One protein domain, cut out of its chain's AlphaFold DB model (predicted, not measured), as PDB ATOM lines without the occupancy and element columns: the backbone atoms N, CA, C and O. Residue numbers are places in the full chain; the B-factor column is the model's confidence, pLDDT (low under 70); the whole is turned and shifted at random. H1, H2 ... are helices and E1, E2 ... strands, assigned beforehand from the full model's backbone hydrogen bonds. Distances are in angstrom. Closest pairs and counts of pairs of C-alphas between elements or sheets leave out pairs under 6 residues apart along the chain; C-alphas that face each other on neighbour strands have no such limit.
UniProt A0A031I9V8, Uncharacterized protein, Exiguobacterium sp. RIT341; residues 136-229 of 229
ATOM      1  N   THR A 136     219.367 253.174 347.538       88.94
ATOM      2  CA  THR A 136     218.161 253.800 348.074       88.94
ATOM      3  C   THR A 136     217.011 253.619 347.092       88.94
ATOM      4  O   THR A 136     217.150 253.828 345.887       88.94
ATOM      5  N   VAL A 137     215.853 253.229 347.623       90.50
ATOM      6  CA  VAL A 137     214.597 253.193 346.874       90.50
ATOM      7  C   VAL A 137     213.810 254.455 347.214       90.50
ATOM      8  O   VAL A 137     213.007 254.463 348.150       90.50
ATOM      9  N   SER A 138     214.063 255.539 346.481       90.31
ATOM     10  CA  SER A 138     213.446 256.843 346.756       90.31
ATOM     11  C   SER A 138     211.992 256.879 346.298       90.31
ATOM     12  O   SER A 138     211.589 256.185 345.365       90.31
ATOM     13  N   LYS A 139     211.172 257.711 346.938       92.31
ATOM     14  CA  LYS A 139     209.742 257.835 346.627       92.31
ATOM     15  C   LYS A 139     209.425 259.234 346.120       92.31
ATOM     16  O   LYS A 139     209.813 260.201 346.753       92.31
ATOM     17  N   LEU A 140     208.699 259.364 345.016       93.00
ATOM     18  CA  LEU A 140     208.320 260.670 344.467       93.00
ATOM     19  C   LEU A 140     207.219 261.349 345.286       93.00
ATOM     20  O   LEU A 140     206.327 260.689 345.831       93.00
ATOM     21  N   HIS A 141     207.239 262.682 345.298       92.94
ATOM     22  CA  HIS A 141     206.110 263.489 345.749       92.94
ATOM     23  C   HIS A 141     204.844 263.221 344.918       92.94
ATOM     24  O   HIS A 141     204.916 262.865 343.738       92.94
ATOM     25  N   LYS A 142     203.664 263.407 345.529       92.12
ATOM     26  CA  LYS A 142     202.372 263.230 344.846       92.12
ATOM     27  C   LYS A 142     202.338 264.067 343.557       92.12
ATOM     28  O   LYS A 142     202.722 265.234 343.560       92.12
ATOM     29  N   ASN A 143     201.899 263.454 342.457       88.94
ATOM     30  CA  ASN A 143     201.807 264.051 341.115       88.94
ATOM     31  C   ASN A 143     203.137 264.544 340.505       88.94
ATOM     32  O   ASN A 143     203.121 265.220 339.474       88.94
ATOM     33  N   LYS A 144     204.299 264.225 341.094       92.88
ATOM     34  CA  LYS A 144     205.597 264.507 340.472       92.88
ATOM     35  C   LYS A 144     206.043 263.333 339.614       92.88
ATOM     36  O   LYS A 144     205.844 262.176 339.971       92.88
ATOM     37  N   LYS A 145     206.679 263.663 338.490       91.25
ATOM     38  CA  LYS A 145     207.323 262.704 337.598       91.25
ATOM     39  C   LYS A 145     208.696 263.225 337.160       91.25
ATOM     40  O   LYS A 145     208.812 264.424 336.881       91.25
ATOM     41  N   PRO A 146     209.706 262.352 337.088       92.38
ATOM     42  CA  PRO A 146     210.977 262.625 336.436       92.38
ATOM     43  C   PRO A 146     210.751 263.024 334.980       92.38
ATOM     44  O   PRO A 146     209.821 262.541 334.331       92.38
ATOM     45  N   LYS A 147     211.578 263.937 334.477       93.88
ATOM     46  CA  LYS A 147     211.551 264.390 333.086       93.88
ATOM     47  C   LYS A 147     212.957 264.327 332.515       93.88
ATOM     48  O   LYS A 147     213.912 264.624 333.233       93.88
ATOM     49  N   VAL A 148     213.057 264.000 331.230       95.44
ATOM     50  CA  VAL A 148     214.312 264.060 330.474       95.44
ATOM     51  C   VAL A 148     214.959 265.433 330.656       95.44
ATOM     52  O   VAL A 148     214.277 266.460 330.675       95.44
ATOM     53  N   GLY A 149     216.274 265.444 330.859       95.75
ATOM     54  CA  GLY A 149     217.042 266.664 331.092       95.75
ATOM     55  C   GLY A 149     216.995 267.200 332.527       95.75
ATOM     56  O   GLY A 149     217.651 268.203 332.802       95.75
ATOM     57  N   MET A 150     216.281 266.563 333.465       95.69
ATOM     58  CA  MET A 150     216.419 266.899 334.887       95.69
ATOM     59  C   MET A 150     217.813 266.523 335.392       95.69
ATOM     60  O   MET A 150     218.248 265.388 335.240       95.69
ATOM     61  N   SER A 151     218.503 267.458 336.039       95.25
ATOM     62  CA  SER A 151     219.730 267.172 336.793       95.25
ATOM     63  C   SER A 151     219.453 266.337 338.048       95.25
ATOM     64  O   SER A 151     218.319 266.304 338.531       95.25
ATOM     65  N   ILE A 152     220.503 265.753 338.640       91.69
ATOM     66  CA  ILE A 152     220.424 265.076 339.952       91.69
ATOM     67  C   ILE A 152     219.705 265.954 340.983       91.69
ATOM     68  O   ILE A 152     218.743 265.507 341.591       91.69
ATOM     69  N   ASN A 153     220.089 267.227 341.119       92.00
ATOM     70  CA  ASN A 153     219.495 268.133 342.110       92.00
ATOM     71  C   ASN A 153     218.005 268.420 341.855       92.00
ATOM     72  O   ASN A 153     217.247 268.664 342.789       92.00
ATOM     73  N   GLN A 154     217.570 268.449 340.592       94.38
ATOM     74  CA  GLN A 154     216.155 268.638 340.259       94.38
ATOM     75  C   GLN A 154     215.346 267.368 340.521       94.38
ATOM     76  O   GLN A 154     214.206 267.458 340.972       94.38
ATOM     77  N   LEU A 155     215.941 266.206 340.252       93.19
ATOM     78  CA  LEU A 155     215.347 264.908 340.534       93.19
ATOM     79  C   LEU A 155     215.239 264.664 342.052       93.19
ATOM     80  O   LEU A 155     214.203 264.211 342.525       93.19
ATOM     81  N   ASP A 156     216.252 265.062 342.817       92.69
ATOM     82  CA  ASP A 156     216.285 265.004 344.281       92.69
ATOM     83  C   ASP A 156     215.126 265.785 344.920       92.69
ATOM     84  O   ASP A 156     214.351 265.243 345.706       92.69
ATOM     85  N   LYS A 157     214.889 267.019 344.456       93.25
ATOM     86  CA  LYS A 157     213.803 267.895 344.934       93.25
ATOM     87  C   LYS A 157     212.388 267.360 344.709       93.25
ATOM     88  O   LYS A 157     211.441 267.900 345.278       93.25
ATOM     89  N   ILE A 158     212.204 266.370 343.836       93.50
ATOM     90  CA  ILE A 158     210.888 265.763 343.598       93.50
ATOM     91  C   ILE A 158     210.707 264.427 344.329       93.50
ATOM     92  O   ILE A 158     209.677 263.773 344.140       93.50
ATOM     93  N   THR A 159     211.666 264.045 345.176       91.25
ATOM     94  CA  THR A 159     211.631 262.847 346.024       91.25
ATOM     95  C   THR A 159     211.418 263.196 347.504       91.25
ATOM     96  O   THR A 159     211.868 264.228 347.984       91.25
ATOM     97  N   TYR A 160     210.696 262.338 348.227       83.25
ATOM     98  CA  TYR A 160     210.470 262.412 349.673       83.25
ATOM     99  C   TYR A 160     211.713 261.986 350.470       83.25
ATOM    100  O   TYR A 160     212.485 261.138 350.024       83.25
ATOM    101  N   GLY A 161     211.812 262.465 351.712       76.12
ATOM    102  CA  GLY A 161     212.821 262.018 352.677       76.12
ATOM    103  C   GLY A 161     214.183 262.664 352.432       76.12
ATOM    104  O   GLY A 161     214.262 263.868 352.206       76.12
ATOM    105  N   SER A 162     215.251 261.868 352.476       72.62
ATOM    106  CA  SER A 162     216.640 262.311 352.272       72.62
ATOM    107  C   SER A 162     217.030 262.482 350.794       72.62
ATOM    108  O   SER A 162     218.212 262.406 350.465       72.62
ATOM    109  N   GLY A 163     216.052 262.638 349.899       85.31
ATOM    110  CA  GLY A 163     216.289 262.773 348.468       85.31
ATOM    111  C   GLY A 163     216.557 261.445 347.739       85.31
ATOM    112  O   GLY A 163     215.988 260.390 348.052       85.31
ATOM    113  N   LEU A 164     217.449 261.487 346.748       87.50
ATOM    114  CA  LEU A 164     217.833 260.341 345.914       87.50
ATOM    115  C   LEU A 164     218.674 259.292 346.647       87.50
ATOM    116  O   LEU A 164     218.685 258.130 346.246       87.50
ATOM    117  N   GLY A 165     219.370 259.689 347.713       88.94
ATOM    118  CA  GLY A 165     220.194 258.787 348.511       88.94
ATOM    119  C   GLY A 165     221.321 258.118 347.713       88.94
ATOM    120  O   GLY A 165     222.036 258.761 346.942       88.94
ATOM    121  N   VAL A 166     221.517 256.822 347.951       89.19
ATOM    122  CA  VAL A 166     222.558 255.999 347.321       89.19
ATOM    123  C   VAL A 166     222.072 255.496 345.960       89.19
ATOM    124  O   VAL A 166     221.011 254.878 345.861       89.19
ATOM    125  N   PHE A 167     222.871 255.733 344.919       91.88
ATOM    126  CA  PHE A 167     222.613 255.244 343.563       91.88
ATOM    127  C   PHE A 167     222.575 253.708 343.501       91.88
ATOM    128  O   PHE A 167     223.103 253.028 344.375       91.88
ATOM    129  N   ARG A 168     221.973 253.148 342.450       91.31
ATOM    130  CA  ARG A 168     221.966 251.705 342.186       91.31
ATOM    131  C   ARG A 168     223.238 251.259 341.494       91.31
ATOM    132  O   ARG A 168     223.948 250.426 342.048       91.31
ATOM    133  N   ASP A 169     223.534 251.840 340.339       93.00
ATOM    134  CA  ASP A 169     224.706 251.508 339.538       93.00
ATOM    135  C   ASP A 169     225.381 252.778 339.012       93.00
ATOM    136  O   ASP A 169     224.730 253.799 338.770       93.00
ATOM    137  N   ILE A 170     226.696 252.717 338.821       95.06
ATOM    138  CA  ILE A 170     227.460 253.716 338.081       95.06
ATOM    139  C   ILE A 170     228.344 253.029 337.050       95.06
ATOM    140  O   ILE A 170     229.223 252.234 337.377       95.06
ATOM    141  N   THR A 171     228.155 253.431 335.801       95.38
ATOM    142  CA  THR A 171     228.838 252.881 334.642       95.38
ATOM    143  C   THR A 171     229.715 253.940 333.996       95.38
ATOM    144  O   THR A 171     229.344 255.115 333.880       95.38
ATOM    145  N   TYR A 172     230.891 253.522 333.542       96.06
ATOM    146  CA  TYR A 172     231.789 254.331 332.736       96.06
ATOM    147  C   TYR A 172     232.362 253.507 331.583       96.06
ATOM    148  O   TYR A 172     232.956 252.451 331.795       96.06
ATOM    149  N   GLU A 173     232.239 254.038 330.370       95.38
ATOM    150  CA  GLU A 173     232.769 253.445 329.147       95.38
ATOM    151  C   GLU A 173     233.644 254.459 328.408       95.38
ATOM    152  O   GLU A 173     233.268 255.614 328.195       95.38
ATOM    153  N   ASN A 174     234.825 254.026 327.983       95.38
ATOM    154  CA  ASN A 174     235.673 254.780 327.078       95.38
ATOM    155  C   ASN A 174     236.477 253.819 326.205       95.38
ATOM    156  O   ASN A 174     237.534 253.344 326.606       95.38
ATOM    157  N   LEU A 175     235.994 253.593 324.985       92.81
ATOM    158  CA  LEU A 175     236.655 252.769 323.967       92.81
ATOM    159  C   LEU A 175     237.377 253.607 322.900       92.81
ATOM    160  O   LEU A 175     237.977 253.056 321.977       92.81
ATOM    161  N   THR A 176     237.377 254.939 323.035       91.75
ATOM    162  CA  THR A 176     237.934 255.865 322.030       91.75
ATOM    163  C   THR A 176     239.395 255.558 321.675       91.75
ATOM    164  O   THR A 176     239.804 255.669 320.519       91.75
ATOM    165  N   PHE A 177     240.178 255.088 322.652       88.50
ATOM    166  CA  PHE A 177     241.601 254.779 322.502       88.50
ATOM    167  C   PHE A 177     241.886 253.513 321.674       88.50
ATOM    168  O   PHE A 177     243.024 253.299 321.249       88.50
ATOM    169  N   LEU A 178     240.877 252.666 321.443       88.94
ATOM    170  CA  LEU A 178     241.010 251.428 320.670       88.94
ATOM    171  C   LEU A 178     240.831 251.630 319.165       88.94
ATOM    172  O   LEU A 178     241.150 250.705 318.410       88.94
ATOM    173  N   LYS A 179     240.329 252.804 318.745       86.56
ATOM    174  CA  LYS A 179     240.064 253.164 317.344       86.56
ATOM    175  C   LYS A 179     239.361 252.022 316.593       86.56
ATOM    176  O   LYS A 179     239.879 251.497 315.611       86.56
ATOM    177  N   ILE A 180     238.228 251.565 317.122       85.31
ATOM    178  CA  ILE A 180     237.418 250.521 316.480       85.31
ATOM    179  C   ILE A 180     236.679 251.189 315.329       85.31
ATOM    180  O   ILE A 180     235.840 252.044 315.580       85.31
ATOM    181  N   LEU A 181     237.033 250.869 314.088       87.38
ATOM    182  CA  LEU A 181     236.465 251.514 312.907       87.38
ATOM    183  C   LEU A 181     235.326 250.664 312.335       87.38
ATOM    184  O   LEU A 181     235.428 249.443 312.342       87.38
ATOM    185  N   ASN A 182     234.273 251.312 311.841       85.31
ATOM    186  CA  ASN A 182     233.266 250.671 310.997       85.31
ATOM    187  C   ASN A 182     233.762 250.546 309.547       85.31
ATOM    188  O   ASN A 182     234.822 251.071 309.202       85.31
ATOM    189  N   ASP A 183     232.944 249.954 308.678       86.00
ATOM    190  CA  ASP A 183     233.248 249.744 307.250       86.00
ATOM    191  C   ASP A 183     233.533 251.044 306.477       86.00
ATOM    192  O   ASP A 183     234.131 251.033 305.408       86.00
ATOM    193  N   LYS A 184     233.135 252.195 307.033       88.69
ATOM    194  CA  LYS A 184     233.392 253.533 306.478       88.69
ATOM    195  C   LYS A 184     234.645 254.191 307.070       88.69
ATOM    196  O   LYS A 184     234.824 255.400 306.928       88.69
ATOM    197  N   GLY A 185     235.467 253.444 307.810       86.12
ATOM    198  CA  GLY A 185     236.673 253.943 308.474       86.12
ATOM    199  C   GLY A 185     236.408 254.895 309.648       86.12
ATOM    200  O   GLY A 185     237.335 255.540 310.137       86.12
ATOM    201  N   LYS A 186     235.159 255.018 310.123       88.50
ATOM    202  CA  LYS A 186     234.795 255.907 311.239       88.50
ATOM    203  C   LYS A 186     234.844 255.158 312.561       88.50
ATOM    204  O   LYS A 186     234.374 254.030 312.651       88.50
ATOM    205  N   ASN A 187     235.352 255.812 313.606       86.50
ATOM    206  CA  ASN A 187     235.380 255.224 314.943       86.50
ATOM    207  C   ASN A 187     233.950 254.965 315.454       86.50
ATOM    208  O   ASN A 187     233.167 255.903 315.592       86.50
ATOM    209  N   MET A 188     233.640 253.704 315.752       87.19
ATOM    210  CA  MET A 188     232.363 253.238 316.293       87.19
ATOM    211  C   MET A 188     232.106 253.756 317.709       87.19
ATOM    212  O   MET A 188     230.957 253.940 318.099       87.19
ATOM    213  N   PHE A 189     233.171 254.048 318.459       87.38
ATOM    214  CA  PHE A 189     233.095 254.588 319.815       87.38
ATOM    215  C   PHE A 189     233.830 255.929 319.870       87.38
ATOM    216  O   PHE A 189     234.947 256.012 320.389       87.38
ATOM    217  N   PRO A 190     233.254 256.991 319.280       83.00
ATOM    218  CA  PRO A 190     233.926 258.280 319.156       83.00
ATOM    219  C   PRO A 190     233.962 259.061 320.476       83.00
ATOM    220  O   PRO A 190     234.742 260.001 320.612       83.00
ATOM    221  N   THR A 191     233.136 258.684 321.453       88.69
ATOM    222  CA  THR A 191     232.994 259.383 322.729       88.69
ATOM    223  C   THR A 191     233.028 258.416 323.906       88.69
ATOM    224  O   THR A 191     232.709 257.235 323.791       88.69
ATOM    225  N   LYS A 192     233.438 258.939 325.062       93.69
ATOM    226  CA  LYS A 192     233.258 258.282 326.360       93.69
ATOM    227  C   LYS A 192     231.831 258.501 326.862       93.69
ATOM    228  O   LYS A 192     231.242 259.547 326.589       93.69
ATOM    229  N   LYS A 193     231.318 257.559 327.646       94.12
ATOM    230  CA  LYS A 193     229.979 257.580 328.242       94.12
ATOM    231  C   LYS A 193     230.071 257.336 329.741       94.12
ATOM    232  O   LYS A 193     230.964 256.634 330.212       94.12
ATOM    233  N   SER A 194     229.181 257.955 330.503       95.62
ATOM    234  CA  SER A 194     228.993 257.613 331.909       95.62
ATOM    235  C   SER A 194     227.531 257.742 332.269       95.62
ATOM    236  O   SER A 194     226.904 258.738 331.916       95.62
ATOM    237  N   THR A 195     227.029 256.755 332.996       95.50
ATOM    238  CA  THR A 195     225.632 256.675 333.402       95.50
ATOM    239  C   THR A 195     225.575 256.365 334.886       95.50
ATOM    240  O   THR A 195     226.381 255.581 335.384       95.50
ATOM    241  N   ILE A 196     224.641 256.981 335.597       95.50
ATOM    242  CA  ILE A 196     224.308 256.648 336.982       95.50
ATOM    243  C   ILE A 196     222.825 256.300 337.051       95.50
ATOM    244  O   ILE A 196     222.011 256.948 336.392       95.50
ATOM    245  N   SER A 197     222.473 255.274 337.815       94.50
ATOM    246  CA  SER A 197     221.093 254.820 337.955       94.50
ATOM    247  C   SER A 197     220.595 254.946 339.395       94.50
ATOM    248  O   SER A 197     221.363 254.814 340.342       94.50
ATOM    249  N   TYR A 198     219.298 255.196 339.575       93.06
ATOM    250  CA  TYR A 198     218.620 255.218 340.878       93.06
ATOM    251  C   TYR A 198     217.335 254.395 340.806       93.06
ATOM    252  O   TYR A 198     216.721 254.306 339.742       93.06
ATOM    253  N   VAL A 199     216.898 253.832 341.934       91.31
ATOM    254  CA  VAL A 199     215.597 253.154 342.026       91.31
ATOM    255  C   VAL A 199     214.576 254.114 342.620       91.31
ATOM    256  O   VAL A 199     214.758 254.616 343.726       91.31
ATOM    257  N   ILE A 200     213.483 254.358 341.899       91.00
ATOM    258  CA  ILE A 200     212.445 255.308 342.302       91.00
ATOM    259  C   ILE A 200     211.064 254.650 342.283       91.00
ATOM    260  O   ILE A 200     210.732 253.878 341.389       91.00
ATOM    261  N   LYS A 201     210.227 254.972 343.270       91.62
ATOM    262  CA  LYS A 201     208.810 254.599 343.356       91.62
ATOM    263  C   LYS A 201     207.924 255.826 343.151       91.62
ATOM    264  O   LYS A 201     208.140 256.867 343.771       91.62
ATOM    265  N   ASN A 202     206.864 255.682 342.356       88.88
ATOM    266  CA  ASN A 202     205.777 256.665 342.344       88.88
ATOM    267  C   ASN A 202     205.084 256.716 343.717       88.88
ATOM    268  O   ASN A 202     205.118 255.750 344.480       88.88
ATOM    269  N   TYR A 203     204.392 257.821 344.012       85.88
ATOM    270  CA  TYR A 203     203.784 258.079 345.324       85.88
ATOM    271  C   TYR A 203     202.897 256.938 345.873       85.88
ATOM    272  O   TYR A 203     202.928 256.660 347.067       85.88
ATOM    273  N   ASN A 204     202.151 256.230 345.024       84.62
ATOM    274  CA  ASN A 204     201.298 255.106 345.446       84.62
ATOM    275  C   ASN A 204     201.783 253.742 344.930       84.62
ATOM    276  O   ASN A 204     201.106 252.734 345.114       84.62
ATOM    277  N   ALA A 205     202.934 253.685 344.256       82.12
ATOM    278  CA  ALA A 205     203.389 252.450 343.633       82.12
ATOM    279  C   ALA A 205     204.061 251.518 344.647       82.12
ATOM    280  O   ALA A 205     204.942 251.919 345.409       82.12
ATOM    281  N   LYS A 206     203.683 250.235 344.597       77.12
ATOM    282  CA  LYS A 206     204.347 249.165 345.358       77.12
ATOM    283  C   LYS A 206     205.724 248.823 344.775       77.12
ATOM    284  O   LYS A 206     206.656 248.538 345.525       77.12
ATOM    285  N   LYS A 207     205.862 248.884 343.445       79.62
ATOM    286  CA  LYS A 207     207.101 248.578 342.715       79.62
ATOM    287  C   LYS A 207     207.833 249.856 342.306       79.62
ATOM    288  O   LYS A 207     207.201 250.840 341.929       79.62
ATOM    289  N   GLY A 208     209.158 249.822 342.421       83.44
ATOM    290  CA  GLY A 208     210.031 250.867 341.892       83.44
ATOM    291  C   GLY A 208     210.424 250.581 340.447       83.44
ATOM    292  O   GLY A 208     210.278 249.456 339.973       83.44
ATOM    293  N   TYR A 209     210.934 251.597 339.772       87.50
ATOM    294  CA  TYR A 209     211.551 251.509 338.457       87.50
ATOM    295  C   TYR A 209     212.930 252.175 338.502       87.50
ATOM    296  O   TYR A 209     213.217 252.973 339.398       87.50
ATOM    297  N   THR A 210     213.799 251.810 337.561       91.31
ATOM    298  CA  THR A 210     215.147 252.383 337.480       91.31
ATOM    299  C   THR A 210     215.116 253.631 336.610       91.31
ATOM    300  O   THR A 210     214.532 253.618 335.530       91.31
ATOM    301  N   ILE A 211     215.751 254.702 337.074       93.00
ATOM    302  CA  ILE A 211     215.985 255.915 336.287       93.00
ATOM    303  C   ILE A 211     217.462 256.026 336.013       93.00
ATOM    304  O   ILE A 211     218.266 255.874 336.929       93.00
ATOM    305  N   TYR A 212     217.796 256.339 334.770       95.00
ATOM    306  CA  TYR A 212     219.165 256.497 334.318       95.00
ATOM    307  C   TYR A 212     219.437 257.962 334.021       95.00
ATOM    308  O   TYR A 212     218.615 258.663 333.426       95.00
ATOM    309  N   LEU A 213     220.598 258.424 334.459       96.19
ATOM    310  CA  LEU A 213     221.105 259.740 334.147       96.19
ATOM    311  C   LEU A 213     222.426 259.589 333.408       96.19
ATOM    312  O   LEU A 213     223.320 258.887 333.877       96.19
ATOM    313  N   GLU A 214     222.564 260.279 332.287       96.12
ATOM    314  CA  GLU A 214     223.790 260.317 331.498       96.12
ATOM    315  C   GLU A 214     224.611 261.559 331.833       96.12
ATOM    316  O   GLU A 214     224.076 262.643 332.085       96.12
ATOM    317  N   TYR A 215     225.932 261.400 331.847       95.31
ATOM    318  CA  TYR A 215     226.855 262.496 332.083       95.31
ATOM    319  C   TYR A 215     227.046 263.331 330.819       95.31
ATOM    320  O   TYR A 215     227.644 262.886 329.837       95.31
ATOM    321  N   ASP A 216     226.623 264.587 330.876       94.25
ATOM    322  CA  ASP A 216     226.969 265.586 329.876       94.25
ATOM    323  C   ASP A 216     228.377 266.117 330.180       94.25
ATOM    324  O   ASP A 216     228.599 266.861 331.136       94.25
ATOM    325  N   TYR A 217     229.353 265.750 329.345       90.31
ATOM    326  CA  TYR A 217     230.745 266.176 329.514       90.31
ATOM    327  C   TYR A 217     230.980 267.669 329.267       90.31
ATOM    328  O   TYR A 217     231.974 268.199 329.766       90.31
ATOM    329  N   LYS A 218     230.100 268.347 328.520       92.31
ATOM    330  CA  LYS A 218     230.187 269.797 328.298       92.31
ATOM    331  C   LYS A 218     229.675 270.539 329.528       92.31
ATOM    332  O   LYS A 218     230.353 271.430 330.029       92.31
ATOM    333  N   LYS A 219     228.515 270.127 330.048       93.00
ATOM    334  CA  LYS A 219     227.893 270.716 331.248       93.00
ATOM    335  C   LYS A 219     228.485 270.204 332.563       93.00
ATOM    336  O   LYS A 219     228.211 270.775 333.611       93.00
ATOM    337  N   LYS A 220     229.297 269.145 332.501       93.81
ATOM    338  CA  LYS A 220     229.940 268.475 333.640       93.81
ATOM    339  C   LYS A 220     228.940 268.033 334.716       93.81
ATOM    340  O   LYS A 220     229.180 268.213 335.906       93.81
ATOM    341  N   ASN A 221     227.799 267.485 334.298       94.12
ATOM    342  CA  ASN A 221     226.747 267.049 335.215       94.12
ATOM    343  C   ASN A 221     225.931 265.889 334.625       94.12
ATOM    344  O   ASN A 221     225.943 265.668 333.416       94.12
ATOM    345  N   TYR A 222     225.221 265.162 335.486       95.00
ATOM    346  CA  TYR A 222     224.313 264.084 335.107       95.00
ATOM    347  C   TYR A 222     222.892 264.601 334.899       95.00
ATOM    348  O   TYR A 222     222.380 265.368 335.721       95.00
ATOM    349  N   TYR A 223     222.244 264.116 333.843       96.00
ATOM    350  CA  TYR A 223     220.874 264.472 333.484       96.00
ATOM    351  C   TYR A 223     220.059 263.230 333.154       96.00
ATOM    352  O   TYR A 223     220.576 262.322 332.512       96.00
ATOM    353  N   VAL A 224     218.791 263.202 333.572       96.00
ATOM    354  CA  VAL A 224     217.839 262.134 333.236       96.00
ATOM    355  C   VAL A 224     217.839 261.928 331.728       96.00
ATOM    356  O   VAL A 224     217.532 262.856 330.973       96.00
ATOM    357  N   ALA A 225     218.221 260.722 331.326       92.12
ATOM    358  CA  ALA A 225     218.250 260.310 329.938       92.12
ATOM    359  C   ALA A 225     216.837 259.968 329.463       92.12
ATOM    360  O   ALA A 225     215.955 259.648 330.266       92.12
ATOM    361  N   ASP A 226     216.633 260.038 328.153       81.12
ATOM    362  CA  ASP A 226     215.435 259.482 327.542       81.12
ATOM    363  C   ASP A 226     215.531 257.955 327.638       81.12
ATOM    364  O   ASP A 226     216.502 257.356 327.173       81.12
ATOM    365  N   GLN A 227     214.597 257.328 328.347       62.69
ATOM    366  CA  GLN A 227     214.540 255.873 328.453       62.69
ATOM    367  C   GLN A 227     213.473 255.375 327.480       62.69
ATOM    368  O   GLN A 227     212.351 255.883 327.532       62.69
ATOM    369  N   PRO A 228     213.771 254.376 326.631       36.00
ATOM    370  CA  PRO A 228     212.709 253.632 325.976       36.00
ATOM    371  C   PRO A 228     211.933 252.903 327.083       36.00
ATOM    372  O   PRO A 228     212.538 252.201 327.894       36.00
ATOM    373  N   PHE A 229     210.626 253.153 327.179       36.66
ATOM    374  CA  PHE A 229     209.733 252.356 328.023       36.66
ATOM    375  C   PHE A 229     209.609 250.936 327.475       36.66
ATOM    376  O   PHE A 229     209.565 250.800 326.230       36.66
TER     377      PHE A 229
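What this domain is: This is residues 136 to 229 of the 229 residues of an uncharacterized protein of Exiguobacterium sp. RIT341 (UniProt A0A031I9V8). With little regular structure, this is a strongly twisted sheet with short H1 beside it, drawn out at one end by the loop of residues 174 to 192. E2, E3, E4 and E5 form a meander, each strand the antiparallel neighbour of the one before; E1 is parallel to E3. The printed part has 94 residues, of which 34 are in named elements, in the order E1 H1 E2 E3 E4 E5, and these 34 are mostly strand; the whole is loose, with a radius of gyration of the C-alphas of 16.1 A and spans of 51 by 25 by 19 A.

How they stand to each other: E1, residues 137 to 139, and E2, residues 169 to 173, lie on one side of E3, residues 193 to 201; E4, residues 209 to 216, is on the other side. Within hydrogen-bond range are N 201 and O 138, 2.8 A, N 171 and O 195, 2.8 A, and N 198 and O 211, 2.9 A. H1, residues 152 to 156, is at the sheet's level, height 2.5 A; its O i to N i+4 pair is within range. E4 and E5, residues 221 to 224, form a hairpin at 142 degrees, with N 214 and O 223 2.9 A apart.

Where its parts are: E1 begins at C-alpha 137 (214.597, 253.193, 346.874); E3 measures 26.2 A, E4 22.6 A; E5 ends at C-alpha 224 (217.839, 262.134, 333.236).

The domain as a whole: The printed part has no cut. Links E1 to H1, H1 to E2 and E2 to E3 are long. Residues 227 to 229 have pLDDT under 70.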